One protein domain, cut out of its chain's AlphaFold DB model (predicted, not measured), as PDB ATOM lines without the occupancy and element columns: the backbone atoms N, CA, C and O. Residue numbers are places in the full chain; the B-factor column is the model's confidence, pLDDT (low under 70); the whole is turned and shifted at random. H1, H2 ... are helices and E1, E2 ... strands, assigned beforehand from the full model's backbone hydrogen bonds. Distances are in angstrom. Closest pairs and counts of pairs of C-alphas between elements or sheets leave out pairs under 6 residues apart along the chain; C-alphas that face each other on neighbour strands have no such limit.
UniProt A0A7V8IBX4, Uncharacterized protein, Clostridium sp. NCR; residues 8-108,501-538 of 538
ATOM      1  N   ALA A   8      -8.131  23.495 -18.966       78.06
ATOM      2  CA  ALA A   8      -7.992  24.789 -18.296       78.06
ATOM      3  C   ALA A   8      -9.326  25.345 -17.774       78.06
ATOM      4  O   ALA A   8      -9.376  25.861 -16.657       78.06
ATOM      5  N   ARG A   9     -10.422  25.176 -18.526       79.88
ATOM      6  CA  ARG A   9     -11.756  25.608 -18.091       79.88
ATOM      7  C   ARG A   9     -12.239  24.804 -16.887       79.88
ATOM      8  O   ARG A   9     -12.713  25.387 -15.919       79.88
ATOM      9  N   SER A  10     -12.054  23.484 -16.909       82.44
ATOM     10  CA  SER A  10     -12.390  22.628 -15.767       82.44
ATOM     11  C   SER A  10     -11.550  22.954 -14.534       82.44
ATOM     12  O   SER A  10     -12.085  22.986 -13.431       82.44
ATOM     13  N   ILE A  11     -10.262  23.267 -14.709       85.31
ATOM     14  CA  ILE A  11      -9.407  23.737 -13.614       85.31
ATOM     15  C   ILE A  11      -9.923  25.067 -13.046       85.31
ATOM     16  O   ILE A  11     -10.014  25.209 -11.828       85.31
ATOM     17  N   MET A  12     -10.302  26.024 -13.896       83.69
ATOM     18  CA  MET A  12     -10.894  27.288 -13.449       83.69
ATOM     19  C   MET A  12     -12.183  27.062 -12.640       83.69
ATOM     20  O   MET A  12     -12.332  27.620 -11.553       83.69
ATOM     21  N   ASP A  13     -13.085  26.206 -13.124       84.00
ATOM     22  CA  ASP A  13     -14.341  25.878 -12.439       84.00
ATOM     23  C   ASP A  13     -14.097  25.182 -11.086       84.00
ATOM     24  O   ASP A  13     -14.776  25.482 -10.098       84.00
ATOM     25  N   ILE A  14     -13.090  24.304 -11.009       86.81
ATOM     26  CA  ILE A  14     -12.611  23.690  -9.763       86.81
ATOM     27  C   ILE A  14     -12.163  24.768  -8.767       86.81
ATOM     28  O   ILE A  14     -12.605  24.754  -7.618       86.81
ATOM     29  N   PHE A  15     -11.334  25.725  -9.194       85.69
ATOM     30  CA  PHE A  15     -10.881  26.810  -8.323       85.69
ATOM     31  C   PHE A  15     -12.038  27.688  -7.831       85.69
ATOM     32  O   PHE A  15     -12.142  27.939  -6.629       85.69
ATOM     33  N   ASN A  16     -12.949  28.078  -8.727       83.06
ATOM     34  CA  ASN A  16     -14.144  28.855  -8.382       83.06
ATOM     35  C   ASN A  16     -15.049  28.106  -7.394       83.06
ATOM     36  O   ASN A  16     -15.666  28.710  -6.517       83.06
ATOM     37  N   THR A  17     -15.121  26.779  -7.510       85.44
ATOM     38  CA  THR A  17     -15.901  25.920  -6.611       85.44
ATOM     39  C   THR A  17     -15.269  25.851  -5.225       85.44
ATOM     40  O   THR A  17     -15.981  25.984  -4.230       85.44
ATOM     41  N   ILE A  18     -13.940  25.711  -5.140       85.19
ATOM     42  CA  ILE A  18     -13.211  25.763  -3.864       85.19
ATOM     43  C   ILE A  18     -13.427  27.126  -3.192       85.19
ATOM     44  O   ILE A  18     -13.763  27.178  -2.008       85.19
ATOM     45  N   GLU A  19     -13.302  28.221  -3.948       81.44
ATOM     46  CA  GLU A  19     -13.541  29.574  -3.441       81.44
ATOM     47  C   GLU A  19     -14.985  29.733  -2.944       81.44
ATOM     48  O   GLU A  19     -15.208  30.109  -1.792       81.44
ATOM     49  N   THR A  20     -15.975  29.363  -3.758       81.25
ATOM     50  CA  THR A  20     -17.403  29.470  -3.414       81.25
ATOM     51  C   THR A  20     -17.746  28.673  -2.156       81.25
ATOM     52  O   THR A  20     -18.439  29.178  -1.271       81.25
ATOM     53  N   LEU A  21     -17.234  27.444  -2.033       79.12
ATOM     54  CA  LEU A  21     -17.450  26.612  -0.850       79.12
ATOM     55  C   LEU A  21     -16.753  27.184   0.388       79.12
ATOM     56  O   LEU A  21     -17.325  27.124   1.477       79.12
ATOM     57  N   SER A  22     -15.568  27.784   0.233       77.88
ATOM     58  CA  SER A  22     -14.883  28.465   1.338       77.88
ATOM     59  C   SER A  22     -15.706  29.639   1.886       77.88
ATOM     60  O   SER A  22     -15.817  29.793   3.103       77.88
ATOM     61  N   TYR A  23     -16.364  30.413   1.012       75.00
ATOM     62  CA  TYR A  23     -17.265  31.495   1.411       75.00
ATOM     63  C   TYR A  23     -18.558  30.973   2.041       75.00
ATOM     64  O   TYR A  23     -18.954  31.467   3.095       75.00
ATOM     65  N   TYR A  24     -19.191  29.966   1.432       72.69
ATOM     66  CA  TYR A  24     -20.456  29.404   1.915       72.69
ATOM     67  C   TYR A  24     -20.326  28.784   3.312       72.69
ATOM     68  O   TYR A  24     -21.179  28.973   4.174       72.69
ATOM     69  N   LEU A  25     -19.231  28.069   3.568       69.31
ATOM     70  CA  LEU A  25     -18.979  27.432   4.863       69.31
ATOM     71  C   LEU A  25     -18.374  28.395   5.891       69.31
ATOM     72  O   LEU A  25     -18.388  28.132   7.093       69.31
ATOM     73  N   GLY A  26     -17.842  29.514   5.409       62.84
ATOM     74  CA  GLY A  26     -17.102  30.501   6.172       62.84
ATOM     75  C   GLY A  26     -17.941  31.632   6.766       62.84
ATOM     76  O   GLY A  26     -17.361  32.618   7.211       62.84
ATOM     77  N   GLU A  27     -19.276  31.529   6.810       59.62
ATOM     78  CA  GLU A  27     -20.146  32.617   7.298       59.62
ATOM     79  C   GLU A  27     -19.827  33.087   8.737       59.62
ATOM     80  O   GLU A  27     -20.186  34.203   9.113       59.62
ATOM     81  N   LYS A  28     -19.140  32.264   9.553       56.72
ATOM     82  CA  LYS A  28     -18.726  32.614  10.931       56.72
ATOM     83  C   LYS A  28     -17.279  32.267  11.307       56.72
ATOM     84  O   LYS A  28     -16.835  32.701  12.366       56.72
ATOM     85  N   ASN A  29     -16.550  31.528  10.471       66.06
ATOM     86  CA  ASN A  29     -15.190  31.053  10.751       66.06
ATOM     87  C   ASN A  29     -14.270  31.343   9.558       66.06
ATOM     88  O   ASN A  29     -14.696  31.250   8.409       66.06
ATOM     89  N   TYR A  30     -13.001  31.662   9.823       72.50
ATOM     90  CA  TYR A  30     -11.983  31.717   8.773       72.50
ATOM     91  C   TYR A  30     -11.707  30.299   8.269       72.50
ATOM     92  O   TYR A  30     -11.385  29.413   9.063       72.50
ATOM     93  N   ILE A  31     -11.854  30.092   6.962       74.25
ATOM     94  CA  ILE A  31     -11.539  28.828   6.297       74.25
ATOM     95  C   ILE A  31     -10.460  29.125   5.267       74.25
ATOM     96  O   ILE A  31     -10.642  29.987   4.411       74.25
ATOM     97  N   CYS A  32      -9.351  28.401   5.363       78.50
ATOM     98  CA  CYS A  32      -8.241  28.462   4.426       78.50
ATOM     99  C   CYS A  32      -8.001  27.064   3.873       78.50
ATOM    100  O   CYS A  32      -7.838  26.113   4.636       78.50
ATOM    101  N   ILE A  33      -7.976  26.958   2.550       84.44
ATOM    102  CA  ILE A  33      -7.783  25.712   1.819       84.44
ATOM    103  C   ILE A  33      -6.467  25.847   1.057       84.44
ATOM    104  O   ILE A  33      -6.407  26.569   0.055       84.44
ATOM    105  N   PRO A  34      -5.393  25.198   1.533       86.69
ATOM    106  CA  PRO A  34      -4.141  25.154   0.802       86.69
ATOM    107  C   PRO A  34      -4.312  24.328  -0.475       86.69
ATOM    108  O   PRO A  34      -4.873  23.229  -0.458       86.69
ATOM    109  N   VAL A  35      -3.789  24.841  -1.583       87.94
ATOM    110  CA  VAL A  35      -3.716  24.145  -2.869       87.94
ATOM    111  C   VAL A  35      -2.286  24.216  -3.384       87.94
ATOM    112  O   VAL A  35      -1.701  25.291  -3.506       87.94
ATOM    113  N   GLU A  36      -1.712  23.060  -3.693       89.62
ATOM    114  CA  GLU A  36      -0.409  22.952  -4.340       89.62
ATOM    115  C   GLU A  36      -0.592  22.713  -5.839       89.62
ATOM    116  O   GLU A  36      -1.274  21.781  -6.258       89.62
ATOM    117  N   ILE A  37       0.023  23.570  -6.647       87.81
ATOM    118  CA  ILE A  37      -0.052  23.577  -8.104       87.81
ATOM    119  C   ILE A  37       1.303  23.168  -8.660       87.81
ATOM    120  O   ILE A  37       2.300  23.851  -8.433       87.81
ATOM    121  N   THR A  38       1.333  22.081  -9.423       85.25
ATOM    122  CA  THR A  38       2.511  21.641 -10.177       85.25
ATOM    123  C   THR A  38       2.337  21.991 -11.649       85.25
ATOM    124  O   THR A  38       1.362  21.570 -12.281       85.25
ATOM    125  N   THR A  39       3.286  22.736 -12.210       82.12
ATOM    126  CA  THR A  39       3.301  23.119 -13.629       82.12
ATOM    127  C   THR A  39       4.253  22.252 -14.461       82.12
ATOM    128  O   THR A  39       5.094  21.531 -13.930       82.12
ATOM    129  N   GLU A  40       4.141  22.307 -15.791       75.19
ATOM    130  CA  GLU A  40       4.966  21.528 -16.736       75.19
ATOM    131  C   GLU A  40       6.479  21.757 -16.594       75.19
ATOM    132  O   GLU A  40       7.282  20.877 -16.901       75.19
ATOM    133  N   ASP A  41       6.894  22.938 -16.143       64.81
ATOM    134  CA  ASP A  41       8.294  23.249 -15.835       64.81
ATOM    135  C   ASP A  41       8.748  22.719 -14.466       64.81
ATOM    136  O   ASP A  41       9.882  22.963 -14.069       64.81
ATOM    137  N   GLY A  42       7.903  21.959 -13.765       68.00
ATOM    138  CA  GLY A  42       8.214  21.355 -12.471       68.00
ATOM    139  C   GLY A  42       8.222  22.335 -11.303       68.00
ATOM    140  O   GLY A  42       8.676  21.980 -10.212       68.00
ATOM    141  N   LEU A  43       7.735  23.564 -11.500       73.62
ATOM    142  CA  LEU A  43       7.517  24.493 -10.401       73.62
ATOM    143  C   LEU A  43       6.321  24.029  -9.569       73.62
ATOM    144  O   LEU A  43       5.267  23.672 -10.097       73.62
ATOM    145  N   ILE A  44       6.508  24.050  -8.253       81.56
ATOM    146  CA  ILE A  44       5.483  23.720  -7.271       81.56
ATOM    147  C   ILE A  44       5.129  25.014  -6.547       81.56
ATOM    148  O   ILE A  44       5.937  25.551  -5.791       81.56
ATOM    149  N   ASN A  45       3.929  25.527  -6.804       82.00
ATOM    150  CA  ASN A  45       3.418  26.753  -6.204       82.00
ATOM    151  C   ASN A  45       2.344  26.404  -5.178       82.00
ATOM    152  O   ASN A  45       1.402  25.684  -5.493       82.00
ATOM    153  N   LYS A  46       2.463  26.929  -3.959       85.75
ATOM    154  CA  LYS A  46       1.441  26.772  -2.920       85.75
ATOM    155  C   LYS A  46       0.621  28.045  -2.836       85.75
ATOM    156  O   LYS A  46       1.182  29.122  -2.639       85.75
ATOM    157  N   ILE A  47      -0.688  27.908  -2.981       85.00
ATOM    158  CA  ILE A  47      -1.638  29.006  -2.854       85.00
ATOM    159  C   ILE A  47      -2.655  28.681  -1.768       85.00
ATOM    160  O   ILE A  47      -2.980  27.520  -1.540       85.00
ATOM    161  N   ASN A  48      -3.160  29.714  -1.106       83.94
ATOM    162  CA  ASN A  48      -4.198  29.579  -0.095       83.94
ATOM    163  C   ASN A  48      -5.474  30.225  -0.620       83.94
ATOM    164  O   ASN A  48      -5.481  31.419  -0.912       83.94
ATOM    165  N   ILE A  49      -6.539  29.434  -0.734       82.19
ATOM    166  CA  ILE A  49      -7.872  29.930  -1.078       82.19
ATOM    167  C   ILE A  49      -8.631  30.085   0.230       82.19
ATOM    168  O   ILE A  49      -8.822  29.107   0.956       82.19
ATOM    169  N   SER A  50      -9.028  31.309   0.559       75.75
ATOM    170  CA  SER A  50      -9.728  31.594   1.806       75.75
ATOM    171  C   SER A  50     -10.930  32.504   1.592       75.75
ATOM    172  O   SER A  50     -11.048  33.195   0.582       75.75
ATOM    173  N   ASN A  51     -11.811  32.544   2.590       72.75
ATOM    174  CA  ASN A  51     -12.931  33.486   2.646       72.75
ATOM    175  C   ASN A  51     -12.518  34.903   3.111       72.75
ATOM    176  O   ASN A  51     -13.380  35.743   3.386       72.75
ATOM    177  N   SER A  52     -11.214  35.184   3.243       68.38
ATOM    178  CA  SER A  52     -10.687  36.487   3.661       68.38
ATOM    179  C   SER A  52     -10.323  37.364   2.468       68.38
ATOM    180  O   SER A  52      -9.709  36.932   1.499       68.38
ATOM    181  N   LYS A  53     -10.589  38.670   2.586       61.25
ATOM    182  CA  LYS A  53     -10.215  39.674   1.574       61.25
ATOM    183  C   LYS A  53      -8.699  39.880   1.415       61.25
ATOM    184  O   LYS A  53      -8.310  40.612   0.504       61.25
ATOM    185  N   GLN A  54      -7.870  39.325   2.306       59.94
ATOM    186  CA  GLN A  54      -6.407  39.465   2.274       59.94
ATOM    187  C   GLN A  54      -5.725  38.458   1.331       59.94
ATOM    188  O   GLN A  54      -4.719  38.814   0.725       59.94
ATOM    189  N   ASP A  55      -6.306  37.272   1.119       60.69
ATOM    190  CA  ASP A  55      -5.752  36.216   0.256       60.69
ATOM    191  C   ASP A  55      -6.410  36.239  -1.136       60.69
ATOM    192  O   ASP A  55      -7.010  35.261  -1.580       60.69
ATOM    193  N   LYS A  56      -6.367  37.384  -1.834       63.81
ATOM    194  CA  LYS A  56      -7.004  37.503  -3.158       63.81
ATOM    195  C   LYS A  56      -6.271  36.661  -4.201       63.81
ATOM    196  O   LYS A  56      -5.264  37.093  -4.760       63.81
ATOM    197  N   VAL A  57      -6.828  35.496  -4.504       69.00
ATOM    198  CA  VAL A  57      -6.578  34.779  -5.754       69.00
ATOM    199  C   VAL A  57      -7.451  35.435  -6.820       69.00
ATOM    200  O   VAL A  57      -8.662  35.533  -6.655       69.00
ATOM    201  N   SER A  58      -6.855  35.927  -7.903       71.25
ATOM    202  CA  SER A  58      -7.623  36.387  -9.066       71.25
ATOM    203  C   SER A  58      -7.406  35.432 -10.223       71.25
ATOM    204  O   SER A  58      -6.261  35.183 -10.601       71.25
ATOM    205  N   ILE A  59      -8.498  34.928 -10.785       69.56
ATOM    206  CA  ILE A  59      -8.482  33.995 -11.907       69.56
ATOM    207  C   ILE A  59      -9.044  34.728 -13.119       69.56
ATOM    208  O   ILE A  59     -10.153  35.255 -13.077       69.56
ATOM    209  N   ASN A  60      -8.234  34.824 -14.166       65.50
ATOM    210  CA  ASN A  60      -8.637  35.269 -15.494       65.50
ATOM    211  C   ASN A  60      -8.653  34.047 -16.424       65.50
ATOM    212  O   ASN A  60      -8.039  33.039 -16.076       65.50
ATOM    213  N   ASP A  61      -9.298  34.153 -17.590       60.97
ATOM    214  CA  ASP A  61      -9.629  33.035 -18.493       60.97
ATOM    215  C   ASP A  61      -8.490  32.008 -18.682       60.97
ATOM    216  O   ASP A  61      -8.761  30.810 -18.711       60.97
ATOM    217  N   ASP A  62      -7.225  32.454 -18.709       72.31
ATOM    218  CA  ASP A  62      -6.051  31.588 -18.898       72.31
ATOM    219  C   ASP A  62      -5.022  31.615 -17.742       72.31
ATOM    220  O   ASP A  62      -4.012  30.906 -17.795       72.31
ATOM    221  N   VAL A  63      -5.198  32.452 -16.707       76.62
ATOM    222  CA  VAL A  63      -4.143  32.729 -15.706       76.62
ATOM    223  C   VAL A  63      -4.694  32.897 -14.290       76.62
ATOM    224  O   VAL A  63      -5.586  33.706 -14.047       76.62
ATOM    225  N   ILE A  64      -4.069  32.219 -13.328       78.62
ATOM    226  CA  ILE A  64      -4.236  32.448 -11.887       78.62
ATOM    227  C   ILE A  64      -3.151  33.413 -11.415       78.62
ATOM    228  O   ILE A  64      -1.968  33.174 -11.647       78.62
ATOM    229  N   VAL A  65      -3.530  34.479 -10.713       76.75
ATOM    230  CA  VAL A  65      -2.590  35.413 -10.082       76.75
ATOM    231  C   VAL A  65      -2.750  35.362  -8.564       76.75
ATOM    232  O   VAL A  65      -3.846  35.565  -8.042       76.75
ATOM    233  N   TYR A  66      -1.646  35.103  -7.862       74.50
ATOM    234  CA  TYR A  66      -1.573  35.038  -6.399       74.50
ATOM    235  C   TYR A  66      -0.202  35.527  -5.912       74.50
ATOM    236  O   TYR A  66       0.819  35.074  -6.418       74.50
ATOM    237  N   ASN A  67      -0.148  36.455  -4.947       68.00
ATOM    238  CA  ASN A  67       1.102  36.995  -4.375       68.00
ATOM    239  C   ASN A  67       2.176  37.391  -5.421       68.00
ATOM    240  O   ASN A  67       3.346  37.043  -5.282       68.00
ATOM    241  N   ASN A  68       1.781  38.124  -6.471       66.31
ATOM    242  CA  ASN A  68       2.625  38.528  -7.614       66.31
ATOM    243  C   ASN A  68       3.163  37.377  -8.491       66.31
ATOM    244  O   ASN A  68       4.016  37.607  -9.345       66.31
ATOM    245  N   ILE A  69       2.653  36.157  -8.321       70.00
ATOM    246  CA  ILE A  69       2.953  35.000  -9.166       70.00
ATOM    247  C   ILE A  69       1.777  34.797 -10.120       70.00
ATOM    248  O   ILE A  69       0.631  34.716  -9.683       70.00
ATOM    249  N   ALA A  70       2.065  34.721 -11.420       75.88
ATOM    250  CA  ALA A  70       1.090  34.423 -12.464       75.88
ATOM    251  C   ALA A  70       1.317  32.999 -12.990       75.88
ATOM    252  O   ALA A  70       2.401  32.677 -13.477       75.88
ATOM    253  N   ILE A  71       0.295  32.152 -12.895       79.75
ATOM    254  CA  ILE A  71       0.326  30.743 -13.292       79.75
ATOM    255  C   ILE A  71      -0.640  30.555 -14.457       79.75
ATOM    256  O   ILE A  71      -1.836  30.784 -14.314       79.75
ATOM    257  N   ASN A  72      -0.127  30.123 -15.607       79.81
ATOM    258  CA  ASN A  72      -0.957  29.793 -16.762       79.81
ATOM    259  C   ASN A  72      -1.682  28.454 -16.525       79.81
ATOM    260  O   ASN A  72      -1.026  27.449 -16.240       79.81
ATOM    261  N   LEU A  73      -3.010  28.453 -16.670       79.62
ATOM    262  CA  LEU A  73      -3.886  27.299 -16.459       79.62
ATOM    263  C   LEU A  73      -3.537  26.108 -17.368       79.62
ATOM    264  O   LEU A  73      -3.498  24.974 -16.897       79.62
ATOM    265  N   ASP A  74      -3.177  26.352 -18.632       81.00
ATOM    266  CA  ASP A  74      -2.791  25.304 -19.594       81.00
ATOM    267  C   ASP A  74      -1.463  24.618 -19.247       81.00
ATOM    268  O   ASP A  74      -1.162  23.528 -19.750       81.00
ATOM    269  N   ARG A  75      -0.639  25.260 -18.409       81.12
ATOM    270  CA  ARG A  75       0.648  24.717 -17.958       81.12
ATOM    271  C   ARG A  75       0.524  23.906 -16.671       81.12
ATOM    272  O   ARG A  75       1.534  23.378 -16.214       81.12
ATOM    273  N   ILE A  76      -0.666  23.803 -16.081       84.38
ATOM    274  CA  ILE A  76      -0.903  23.018 -14.867       84.38
ATOM    275  C   ILE A  76      -0.979  21.534 -15.228       84.38
ATOM    276  O   ILE A  76      -1.761  21.118 -16.080       84.38
ATOM    277  N   VAL A  77      -0.163  20.728 -14.549       84.56
ATOM    278  CA  VAL A  77      -0.109  19.269 -14.717       84.56
ATOM    279  C   VAL A  77      -0.875  18.559 -13.605       84.56
ATOM    280  O   VAL A  77      -1.577  17.580 -13.859       84.56
ATOM    281  N   LYS A  78      -0.722  19.051 -12.372       88.69
ATOM    282  CA  LYS A  78      -1.287  18.446 -11.165       88.69
ATOM    283  C   LYS A  78      -1.678  19.524 -10.159       88.69
ATOM    284  O   LYS A  78      -0.919  20.467  -9.943       88.69
ATOM    285  N   LEU A  79      -2.821  19.339  -9.508       90.25
ATOM    286  CA  LEU A  79      -3.256  20.099  -8.339       90.25
ATOM    287  C   LEU A  79      -3.428  19.143  -7.164       90.25
ATOM    288  O   LEU A  79      -4.013  18.074  -7.322       90.25
ATOM    289  N   LYS A  80      -2.969  19.536  -5.979       90.62
ATOM    290  CA  LYS A  80      -3.259  18.836  -4.728       90.62
ATOM    291  C   LYS A  80      -3.991  19.786  -3.789       90.62
ATOM    292  O   LYS A  80      -3.430  20.796  -3.372       90.62
ATOM    293  N   VAL A  81      -5.245  19.468  -3.483       89.12
ATOM    294  CA  VAL A  81      -6.099  20.223  -2.560       89.12
ATOM    295  C   VAL A  81      -5.989  19.583  -1.184       89.12
ATOM    296  O   VAL A  81      -6.301  18.401  -1.020       89.12
ATOM    297  N   PHE A  82      -5.528  20.353  -0.200       87.25
ATOM    298  CA  PHE A  82      -5.358  19.865   1.162       87.25
ATOM    299  C   PHE A  82      -6.658  20.025   1.949       87.25
ATOM    300  O   PHE A  82      -7.134  21.140   2.158       87.25
ATOM    301  N   THR A  83      -7.232  18.903   2.385       81.44
ATOM    302  CA  THR A  83      -8.537  18.858   3.073       81.44
ATOM    303  C   THR A  83      -8.466  18.311   4.497       81.44
ATOM    304  O   THR A  83      -9.431  18.459   5.242       81.44
ATOM    305  N   GLN A  84      -7.326  17.742   4.893       69.75
ATOM    306  CA  GLN A  84      -7.091  17.090   6.191       69.75
ATOM    307  C   GLN A  84      -7.303  18.006   7.421       69.75
ATOM    308  O   GLN A  84      -7.747  17.548   8.469       69.75
ATOM    309  N   ASP A  85      -7.020  19.308   7.298       66.94
ATOM    310  CA  ASP A  85      -7.040  20.261   8.421       66.94
ATOM    311  C   ASP A  85      -8.368  21.043   8.525       66.94
ATOM    312  O   ASP A  85      -8.511  21.970   9.326       66.94
ATOM    313  N   ILE A  86      -9.367  20.684   7.709       71.75
ATOM    314  CA  ILE A  86     -10.657  21.377   7.653       71.75
ATOM    315  C   ILE A  86     -11.621  20.737   8.657       71.75
ATOM    316  O   ILE A  86     -11.997  19.575   8.547       71.75
ATOM    317  N   ILE A  87     -12.073  21.536   9.627       65.81
ATOM    318  CA  ILE A  87     -12.882  21.099  10.784       65.81
ATOM    319  C   ILE A  87     -14.201  20.404  10.373       65.81
ATOM    320  O   ILE A  87     -14.757  19.602  11.130       65.81
ATOM    321  N   LEU A  88     -14.727  20.701   9.182       70.12
ATOM    322  CA  LEU A  88     -16.018  20.204   8.711       70.12
ATOM    323  C   LEU A  88     -15.875  18.857   7.978       70.12
ATOM    324  O   LEU A  88     -15.470  18.812   6.820       70.12
ATOM    325  N   LYS A  89     -16.294  17.761   8.622       68.75
ATOM    326  CA  LYS A  89     -16.192  16.386   8.082       68.75
ATOM    327  C   LYS A  89     -16.891  16.169   6.732       68.75
ATOM    328  O   LYS A  89     -16.485  15.306   5.965       68.75
ATOM    329  N   GLU A  90     -17.931  16.945   6.432       72.38
ATOM    330  CA  GLU A  90     -18.686  16.847   5.174       72.38
ATOM    331  C   GLU A  90     -18.034  17.622   4.017       72.38
ATOM    332  O   GLU A  90     -18.435  17.460   2.866       72.38
ATOM    333  N   PHE A  91     -17.012  18.441   4.298       77.81
ATOM    334  CA  PHE A  91     -16.405  19.345   3.321       77.81
ATOM    335  C   PHE A  91     -15.860  18.601   2.107       77.81
ATOM    336  O   PHE A  91     -16.196  18.927   0.972       77.81
ATOM    337  N   LYS A  92     -15.063  17.560   2.357       83.12
ATOM    338  CA  LYS A  92     -14.447  16.742   1.313       83.12
ATOM    339  C   LYS A  92     -15.495  16.088   0.412       83.12
ATOM    340  O   LYS A  92     -15.369  16.132  -0.806       83.12
ATOM    341  N   HIS A  93     -16.551  15.532   1.008       82.12
ATOM    342  CA  HIS A  93     -17.628  14.883   0.262       82.12
ATOM    343  C   HIS A  93     -18.400  15.881  -0.615       82.12
ATOM    344  O   HIS A  93     -18.683  15.595  -1.776       82.12
ATOM    345  N   LEU A  94     -18.695  17.076  -0.090       81.50
ATOM    346  CA  LEU A  94     -19.312  18.157  -0.864       81.50
ATOM    347  C   LEU A  94     -18.402  18.640  -1.998       81.50
ATOM    348  O   LEU A  94     -18.893  18.941  -3.084       81.50
ATOM    349  N   LEU A  95     -17.091  18.714  -1.759       85.31
ATOM    350  CA  LEU A  95     -16.114  19.119  -2.763       85.31
ATOM    351  C   LEU A  95     -16.059  18.112  -3.920       85.31
ATOM    352  O   LEU A  95     -16.234  18.512  -5.068       85.31
ATOM    353  N   LEU A  96     -15.912  16.817  -3.614       85.38
ATOM    354  CA  LEU A  96     -15.896  15.737  -4.609       85.38
ATOM    355  C   LEU A  96     -17.183  15.719  -5.436       85.38
ATOM    356  O   LEU A  96     -17.122  15.793  -6.658       85.38
ATOM    357  N   LYS A  97     -18.353  15.776  -4.788       85.31
ATOM    358  CA  LYS A  97     -19.647  15.815  -5.485       85.31
ATOM    359  C   LYS A  97     -19.795  17.025  -6.415       85.31
ATOM    360  O   LYS A  97     -20.388  16.929  -7.487       85.31
ATOM    361  N   ASN A  98     -19.297  18.194  -6.008       83.56
ATOM    362  CA  ASN A  98     -19.322  19.372  -6.877       83.56
ATOM    363  C   ASN A  98     -18.343  19.226  -8.042       83.56
ATOM    364  O   ASN A  98     -18.680  19.615  -9.157       83.56
ATOM    365  N   PHE A  99     -17.178  18.622  -7.819       86.94
ATOM    366  CA  PHE A  99     -16.255  18.325  -8.901       86.94
ATOM    367  C   PHE A  99     -16.821  17.304  -9.896       86.94
ATOM    368  O   PHE A  99     -16.736  17.542 -11.097       86.94
ATOM    369  N   GLU A 100     -17.485  16.241  -9.435       82.69
ATOM    370  CA  GLU A 100     -18.206  15.301 -10.305       82.69
ATOM    371  C   GLU A 100     -19.205  16.029 -11.217       82.69
ATOM    372  O   GLU A 100     -19.265  15.759 -12.415       82.69
ATOM    373  N   ASN A 101     -19.951  17.007 -10.686       79.31
ATOM    374  CA  ASN A 101     -20.897  17.802 -11.475       79.31
ATOM    375  C   ASN A 101     -20.205  18.680 -12.533       79.31
ATOM    376  O   ASN A 101     -20.745  18.843 -13.626       79.31
ATOM    377  N   ILE A 102     -19.023  19.233 -12.234       79.06
ATOM    378  CA  ILE A 102     -18.208  20.000 -13.201       79.06
ATOM    379  C   ILE A 102     -17.714  19.085 -14.326       79.06
ATOM    380  O   ILE A 102     -17.626  19.497 -15.487       79.06
ATOM    381  N   LEU A 103     -17.387  17.837 -13.990       74.56
ATOM    382  CA  LEU A 103     -16.849  16.848 -14.922       74.56
ATOM    383  C   LEU A 103     -17.932  16.000 -15.609       74.56
ATOM    384  O   LEU A 103     -17.595  15.204 -16.487       74.56
ATOM    385  N   ALA A 104     -19.211  16.190 -15.264       66.19
ATOM    386  CA  ALA A 104     -20.336  15.440 -15.810       66.19
ATOM    387  C   ALA A 104     -20.352  15.507 -17.346       66.19
ATOM    388  O   ALA A 104     -20.546  16.555 -17.970       66.19
ATOM    389  N   TYR A 105     -20.108  14.353 -17.959       54.66
ATOM    390  CA  TYR A 105     -19.875  14.221 -19.388       54.66
ATOM    391  C   TYR A 105     -21.187  14.351 -20.184       54.66
ATOM    392  O   TYR A 105     -22.082  13.511 -20.092       54.66
ATOM    393  N   ASN A 106     -21.312  15.401 -21.004       48.34
ATOM    394  CA  ASN A 106     -22.469  15.599 -21.886       48.34
ATOM    395  C   ASN A 106     -22.324  14.771 -23.180       48.34
ATOM    396  O   ASN A 106     -21.769  15.240 -24.172       48.34
ATOM    397  N   HIS A 107     -22.895  13.564 -23.207       42.75
ATOM    398  CA  HIS A 107     -22.916  12.656 -24.372       42.75
ATOM    399  C   HIS A 107     -23.708  13.154 -25.607       42.75
ATOM    400  O   HIS A 107     -23.741  12.467 -26.626       42.75
ATOM    401  N   ILE A 108     -24.375  14.312 -25.561       37.28
ATOM    402  CA  ILE A 108     -25.451  14.642 -26.520       37.28
ATOM    403  C   ILE A 108     -24.949  15.169 -27.885       37.28
ATOM    404  O   ILE A 108     -25.714  15.176 -28.843       37.28
ATOM    405  N   PHE A 501       8.081  12.010 -15.067       65.00
ATOM    406  CA  PHE A 501       7.778  11.785 -13.663       65.00
ATOM    407  C   PHE A 501       6.724  10.698 -13.597       65.00
ATOM    408  O   PHE A 501       5.605  10.911 -14.055       65.00
ATOM    409  N   SER A 502       7.112   9.533 -13.084       71.56
ATOM    410  CA  SER A 502       6.179   8.463 -12.760       71.56
ATOM    411  C   SER A 502       5.765   8.602 -11.299       71.56
ATOM    412  O   SER A 502       6.619   8.725 -10.419       71.56
ATOM    413  N   GLU A 503       4.463   8.617 -11.053       76.81
ATOM    414  CA  GLU A 503       3.865   8.746  -9.731       76.81
ATOM    415  C   GLU A 503       2.830   7.633  -9.544       76.81
ATOM    416  O   GLU A 503       2.040   7.333 -10.444       76.81
ATOM    417  N   ASN A 504       2.851   7.005  -8.369       82.62
ATOM    418  CA  ASN A 504       1.823   6.045  -7.983       82.62
ATOM    419  C   ASN A 504       0.571   6.812  -7.548       82.62
ATOM    420  O   ASN A 504       0.668   7.766  -6.774       82.62
ATOM    421  N   ILE A 505      -0.603   6.369  -7.994       81.38
ATOM    422  CA  ILE A 505      -1.877   6.914  -7.530       81.38
ATOM    423  C   ILE A 505      -2.046   6.526  -6.059       81.38
ATOM    424  O   ILE A 505      -2.191   5.354  -5.717       81.38
ATOM    425  N   ASN A 506      -2.012   7.522  -5.176       78.44
ATOM    426  CA  ASN A 506      -2.149   7.333  -3.733       78.44
ATOM    427  C   ASN A 506      -3.624   7.307  -3.300       78.44
ATOM    428  O   ASN A 506      -4.007   8.055  -2.407       78.44
ATOM    429  N   GLY A 507      -4.477   6.515  -3.953       81.81
ATOM    430  CA  GLY A 507      -5.918   6.536  -3.698       81.81
ATOM    431  C   GLY A 507      -6.754   5.873  -4.784       81.81
ATOM    432  O   GLY A 507      -6.233   5.091  -5.580       81.81
ATOM    433  N   LYS A 508      -8.050   6.196  -4.812       86.00
ATOM    434  CA  LYS A 508      -8.981   5.738  -5.850       86.00
ATOM    435  C   LYS A 508      -9.274   6.883  -6.818       86.00
ATOM    436  O   LYS A 508      -9.486   8.015  -6.391       86.00
ATOM    437  N   ILE A 509      -9.302   6.588  -8.116       85.62
ATOM    438  CA  ILE A 509      -9.822   7.530  -9.111       85.62
ATOM    439  C   ILE A 509     -11.336   7.653  -8.884       85.62
ATOM    440  O   ILE A 509     -12.056   6.655  -8.950       85.62
ATOM    441  N   ASP A 510     -11.792   8.859  -8.560       85.06
ATOM    442  CA  ASP A 510     -13.183   9.151  -8.196       85.06
ATOM    443  C   ASP A 510     -14.020   9.430  -9.449       85.06
ATOM    444  O   ASP A 510     -14.987   8.728  -9.741       85.06
ATOM    445  N   CYS A 511     -13.575  10.388 -10.267       82.62
ATOM    446  CA  CYS A 511     -14.219  10.728 -11.530       82.62
ATOM    447  C   CYS A 511     -13.226  11.273 -12.567       82.62
ATOM    448  O   CYS A 511     -12.135  11.752 -12.246       82.62
ATOM    449  N   VAL A 512     -13.613  11.180 -13.842       83.75
ATOM    450  CA  VAL A 512     -12.814  11.621 -14.992       83.75
ATOM    451  C   VAL A 512     -13.736  12.256 -16.023       83.75
ATOM    452  O   VAL A 512     -14.762  11.681 -16.378       83.75
ATOM    453  N   GLY A 513     -13.375  13.433 -16.523       77.19
ATOM    454  CA  GLY A 513     -14.186  14.160 -17.492       77.19
ATOM    455  C   GLY A 513     -13.543  15.476 -17.903       77.19
ATOM    456  O   GLY A 513     -12.650  15.973 -17.225       77.19
ATOM    457  N   ASN A 514     -13.988  16.047 -19.025       76.25
ATOM    458  CA  ASN A 514     -13.581  17.376 -19.503       76.25
ATOM    459  C   ASN A 514     -12.051  17.631 -19.474       76.25
ATOM    460  O   ASN A 514     -11.597  18.732 -19.173       76.25
ATOM    461  N   GLY A 515     -11.244  16.610 -19.793       75.19
ATOM    462  CA  GLY A 515      -9.780  16.726 -19.839       75.19
ATOM    463  C   GLY A 515      -9.071  16.675 -18.478       75.19
ATOM    464  O   GLY A 515      -7.869  16.945 -18.416       75.19
ATOM    465  N   VAL A 516      -9.773  16.312 -17.400       84.06
ATOM    466  CA  VAL A 516      -9.252  16.242 -16.028       84.06
ATOM    467  C   VAL A 516      -9.628  14.910 -15.358       84.06
ATOM    468  O   VAL A 516     -10.688  14.342 -15.616       84.06
ATOM    469  N   MET A 517      -8.755  14.405 -14.484       87.19
ATOM    470  CA  MET A 517      -8.989  13.236 -13.627       87.19
ATOM    471  C   MET A 517      -8.860  13.616 -12.156       87.19
ATOM    472  O   MET A 517      -7.889  14.267 -11.774       87.19
ATOM    473  N   ILE A 518      -9.794  13.152 -11.329       88.50
ATOM    474  CA  ILE A 518      -9.829  13.411  -9.889       88.50
ATOM    475  C   ILE A 518      -9.571  12.118  -9.130       88.50
ATOM    476  O   ILE A 518     -10.178  11.082  -9.395       88.50
ATOM    477  N   VAL A 519      -8.652  12.195  -8.178       88.75
ATOM    478  CA  VAL A 519      -8.246  11.100  -7.305       88.75
ATOM    479  C   VAL A 519      -8.577  11.483  -5.872       88.75
ATOM    480  O   VAL A 519      -8.076  12.486  -5.354       88.75
ATOM    481  N   ASP A 520      -9.396  10.655  -5.234       89.19
ATOM    482  CA  ASP A 520      -9.597  10.682  -3.794       89.19
ATOM    483  C   ASP A 520      -8.436   9.940  -3.123       89.19
ATOM    484  O   ASP A 520      -8.316   8.712  -3.220       89.19
ATOM    485  N   ASN A 521      -7.532  10.690  -2.490       85.31
ATOM    486  CA  ASN A 521      -6.330  10.102  -1.926       85.31
ATOM    487  C   ASN A 521      -6.586   9.429  -0.568       85.31
ATOM    488  O   ASN A 521      -7.394   9.874   0.252       85.31
ATOM    489  N   ALA A 522      -5.754   8.433  -0.262       80.62
ATOM    490  CA  ALA A 522      -5.682   7.782   1.040       80.62
ATOM    491  C   ALA A 522      -5.203   8.715   2.173       80.62
ATOM    492  O   ALA A 522      -5.500   8.447   3.333       80.62
ATOM    493  N   ASP A 523      -4.494   9.810   1.863       79.56
ATOM    494  CA  ASP A 523      -4.035  10.823   2.834       79.56
ATOM    495  C   ASP A 523      -5.100  11.892   3.140       79.56
ATOM    496  O   ASP A 523      -4.778  13.019   3.500       79.56
ATOM    497  N   GLU A 524      -6.370  11.547   2.941       79.44
ATOM    498  CA  GLU A 524      -7.545  12.410   3.060       79.44
ATOM    499  C   GLU A 524      -7.584  13.634   2.127       79.44
ATOM    500  O   GLU A 524      -8.609  14.309   2.117       79.44
ATOM    501  N   ASN A 525      -6.566  13.870   1.294       87.88
ATOM    502  CA  ASN A 525      -6.494  14.973   0.330       87.88
ATOM    503  C   ASN A 525      -7.098  14.601  -1.037       87.88
ATOM    504  O   ASN A 525      -7.419  13.443  -1.298       87.88
ATOM    505  N   ILE A 526      -7.237  15.583  -1.930       89.06
ATOM    506  CA  ILE A 526      -7.742  15.365  -3.295       89.06
ATOM    507  C   ILE A 526      -6.660  15.765  -4.295       89.06
ATOM    508  O   ILE A 526      -6.109  16.865  -4.208       89.06
ATOM    509  N   THR A 527      -6.361  14.886  -5.253       90.38
ATOM    510  CA  THR A 527      -5.423  15.178  -6.347       90.38
ATOM    511  C   THR A 527      -6.164  15.265  -7.666       90.38
ATOM    512  O   THR A 527      -7.011  14.434  -7.971       90.38
ATOM    513  N   ILE A 528      -5.820  16.257  -8.474       90.25
ATOM    514  CA  ILE A 528      -6.449  16.525  -9.759       90.25
ATOM    515  C   ILE A 528      -5.349  16.556 -10.817       90.25
ATOM    516  O   ILE A 528      -4.377  17.298 -10.676       90.25
ATOM    517  N   TYR A 529      -5.490  15.752 -11.866       88.06
ATOM    518  CA  TYR A 529      -4.524  15.628 -12.957       88.06
ATOM    519  C   TYR A 529      -5.108  16.124 -14.273       88.06
ATOM    520  O   TYR A 529      -6.238  15.787 -14.627       88.06
ATOM    521  N   THR A 530      -4.305  16.852 -15.040       86.50
ATOM    522  CA  THR A 530      -4.667  17.306 -16.385       86.50
ATOM    523  C   THR A 530      -4.332  16.212 -17.404       86.50
ATOM    524  O   THR A 530      -3.166  15.855 -17.583       86.50
ATOM    525  N   LEU A 531      -5.341  15.662 -18.088       79.06
ATOM    526  CA  LEU A 531      -5.196  14.459 -18.924       79.06
ATOM    527  C   LEU A 531      -4.265  14.662 -20.120       79.06
ATOM    528  O   LEU A 531      -3.483  13.773 -20.452       79.06
ATOM    529  N   ASN A 532      -4.281  15.853 -20.715       72.69
ATOM    530  CA  ASN A 532      -3.436  16.200 -21.859       72.69
ATOM    531  C   ASN A 532      -1.928  16.237 -21.536       72.69
ATOM    532  O   ASN A 532      -1.104  16.371 -22.442       72.69
ATOM    533  N   LYS A 533      -1.553  16.121 -20.252       77.50
ATOM    534  CA  LYS A 533      -0.159  16.072 -19.777       77.50
ATOM    535  C   LYS A 533       0.302  14.662 -19.399       77.50
ATOM    536  O   LYS A 533       1.498  14.452 -19.158       77.50
ATOM    537  N   ILE A 534      -0.617  13.698 -19.358       72.81
ATOM    538  CA  ILE A 534      -0.335  12.294 -19.052       72.81
ATOM    539  C   ILE A 534       0.137  11.601 -20.335       72.81
ATOM    540  O   ILE A 534      -0.506  11.691 -21.374       72.81
ATOM    541  N   ASN A 535       1.277  10.908 -20.275       64.81
ATOM    542  CA  ASN A 535       1.846  10.204 -21.436       64.81
ATOM    543  C   ASN A 535       1.756   8.686 -21.319       64.81
ATOM    544  O   ASN A 535       1.737   8.006 -22.339       64.81
ATOM    545  N   ILE A 536       1.795   8.154 -20.095       64.44
ATOM    546  CA  ILE A 536       1.768   6.713 -19.830       64.44
ATOM    547  C   ILE A 536       0.848   6.474 -18.638       64.44
ATOM    548  O   ILE A 536       0.933   7.191 -17.639       64.44
ATOM    549  N   ILE A 537      -0.002   5.462 -18.764       65.25
ATOM    550  CA  ILE A 537      -0.948   5.008 -17.751       65.25
ATOM    551  C   ILE A 537      -0.746   3.504 -17.616       65.25
ATOM    552  O   ILE A 537      -0.853   2.795 -18.615       65.25
ATOM    553  N   ASN A 538      -0.416   3.048 -16.409       60.56
ATOM    554  CA  ASN A 538      -0.056   1.661 -16.111       60.56
ATOM    555  C   ASN A 538      -0.796   1.144 -14.880       60.56
ATOM    556  O   ASN A 538      -0.822   1.860 -13.844       60.56
TER     557      ASN A 538
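Overview. This is residues 8 to 108 and 501 to 538 of the 538 residues of an uncharacterized protein of Clostridium sp. NCR (UniProt A0A7V8IBX4). A strongly twisted wall of six antiparallel strands, in the order E2, E1, E6, E10, E9, E8, curls round the long helix H1, and H2 packs beside H1 on the same face. A small sheet of three strands, E3, E4 and E5, packs on H1 at residues 8 to 16, while the short E7 and E11 lie farthest from the middle. The printed part has 139 residues, running H1, E1 to E6, H2, E7 to E11, of mixed class. It is compact, with a radius of gyration of the C-alphas of 14.6 A and spans of 44, 34 and 33 A.

Arrangement. Start with H1, residues 8 to 25, which is on the large sheet; its closest C-alphas to E2, residues 44 to 50, are Ser 22 and Ser 50, 6.0 A apart. Before E2 comes E1, residues 32 to 39, its hairpin partner, with N 35 and O 47 at 2.8 A, within hydrogen-bond range. Next find E3, 58 to 60, E4, 63 to 66, and E5, 69 to 72, a meander, each strand the antiparallel neighbour of the one before; N 60 and O 63 are 2.9 A apart, N 64 and O 71 2.8 A. H1 is on this sheet too, with Met 12 and Ile 59 the closest C-alphas of H1 and E3, 7.3 A apart. E6, residues 76 to 81, is antiparallel to E1, with N 36 and O 80 at 2.9 A. H2, residues 91 to 103, touches H1, the closest C-alphas being Ile 14 and Phe 99, 6.5 A apart; they run opposite ways at a shallow tilt of 32 degrees, only just short of steep. H1 and H2 lie on the same face of the large sheet E2, E1, E6, E10, E9, E8 and with it make two layers, helices on one face of a sheet. After E7, residues 501 to 504, a second meander holds E8, 507 to 513, E9, 516 to 521, and E10, 526 to 530; N 518 and O 511 are 2.9 A apart, N 519 and O 527 2.8 A. E10 joins E6 as its antiparallel neighbour, with N 79 and O 528 at 2.8 A. E11, residues 534 to 537, and E7 are near each other, and each pairs with no named strand. In H1 and H2 every O i to N i+4 pair is within hydrogen-bond range.

Along the chain. Find C-alpha 8 at (-7.992, 24.789, -18.296); H1 runs 25.8 A from there. E1 measures 22.1 A, E2 19.4 A, H2 18.4 A and E8 17.8 A. E11 ends at C-alpha 537, (-0.948, 5.008, -17.751).

Size, cuts and confidence. The farthest C-alphas, Lys 28 and Asn 538, are 45.1 A apart. Residues 109 to 500 are not printed; C-alphas 108 and 501 stand 35.7 A apart across the cut. Of the links printed whole, none is long. The model's mean pLDDT over the printed part is 77.1, with 32 residues under 70, among them 52 to 57 and 104 to 108.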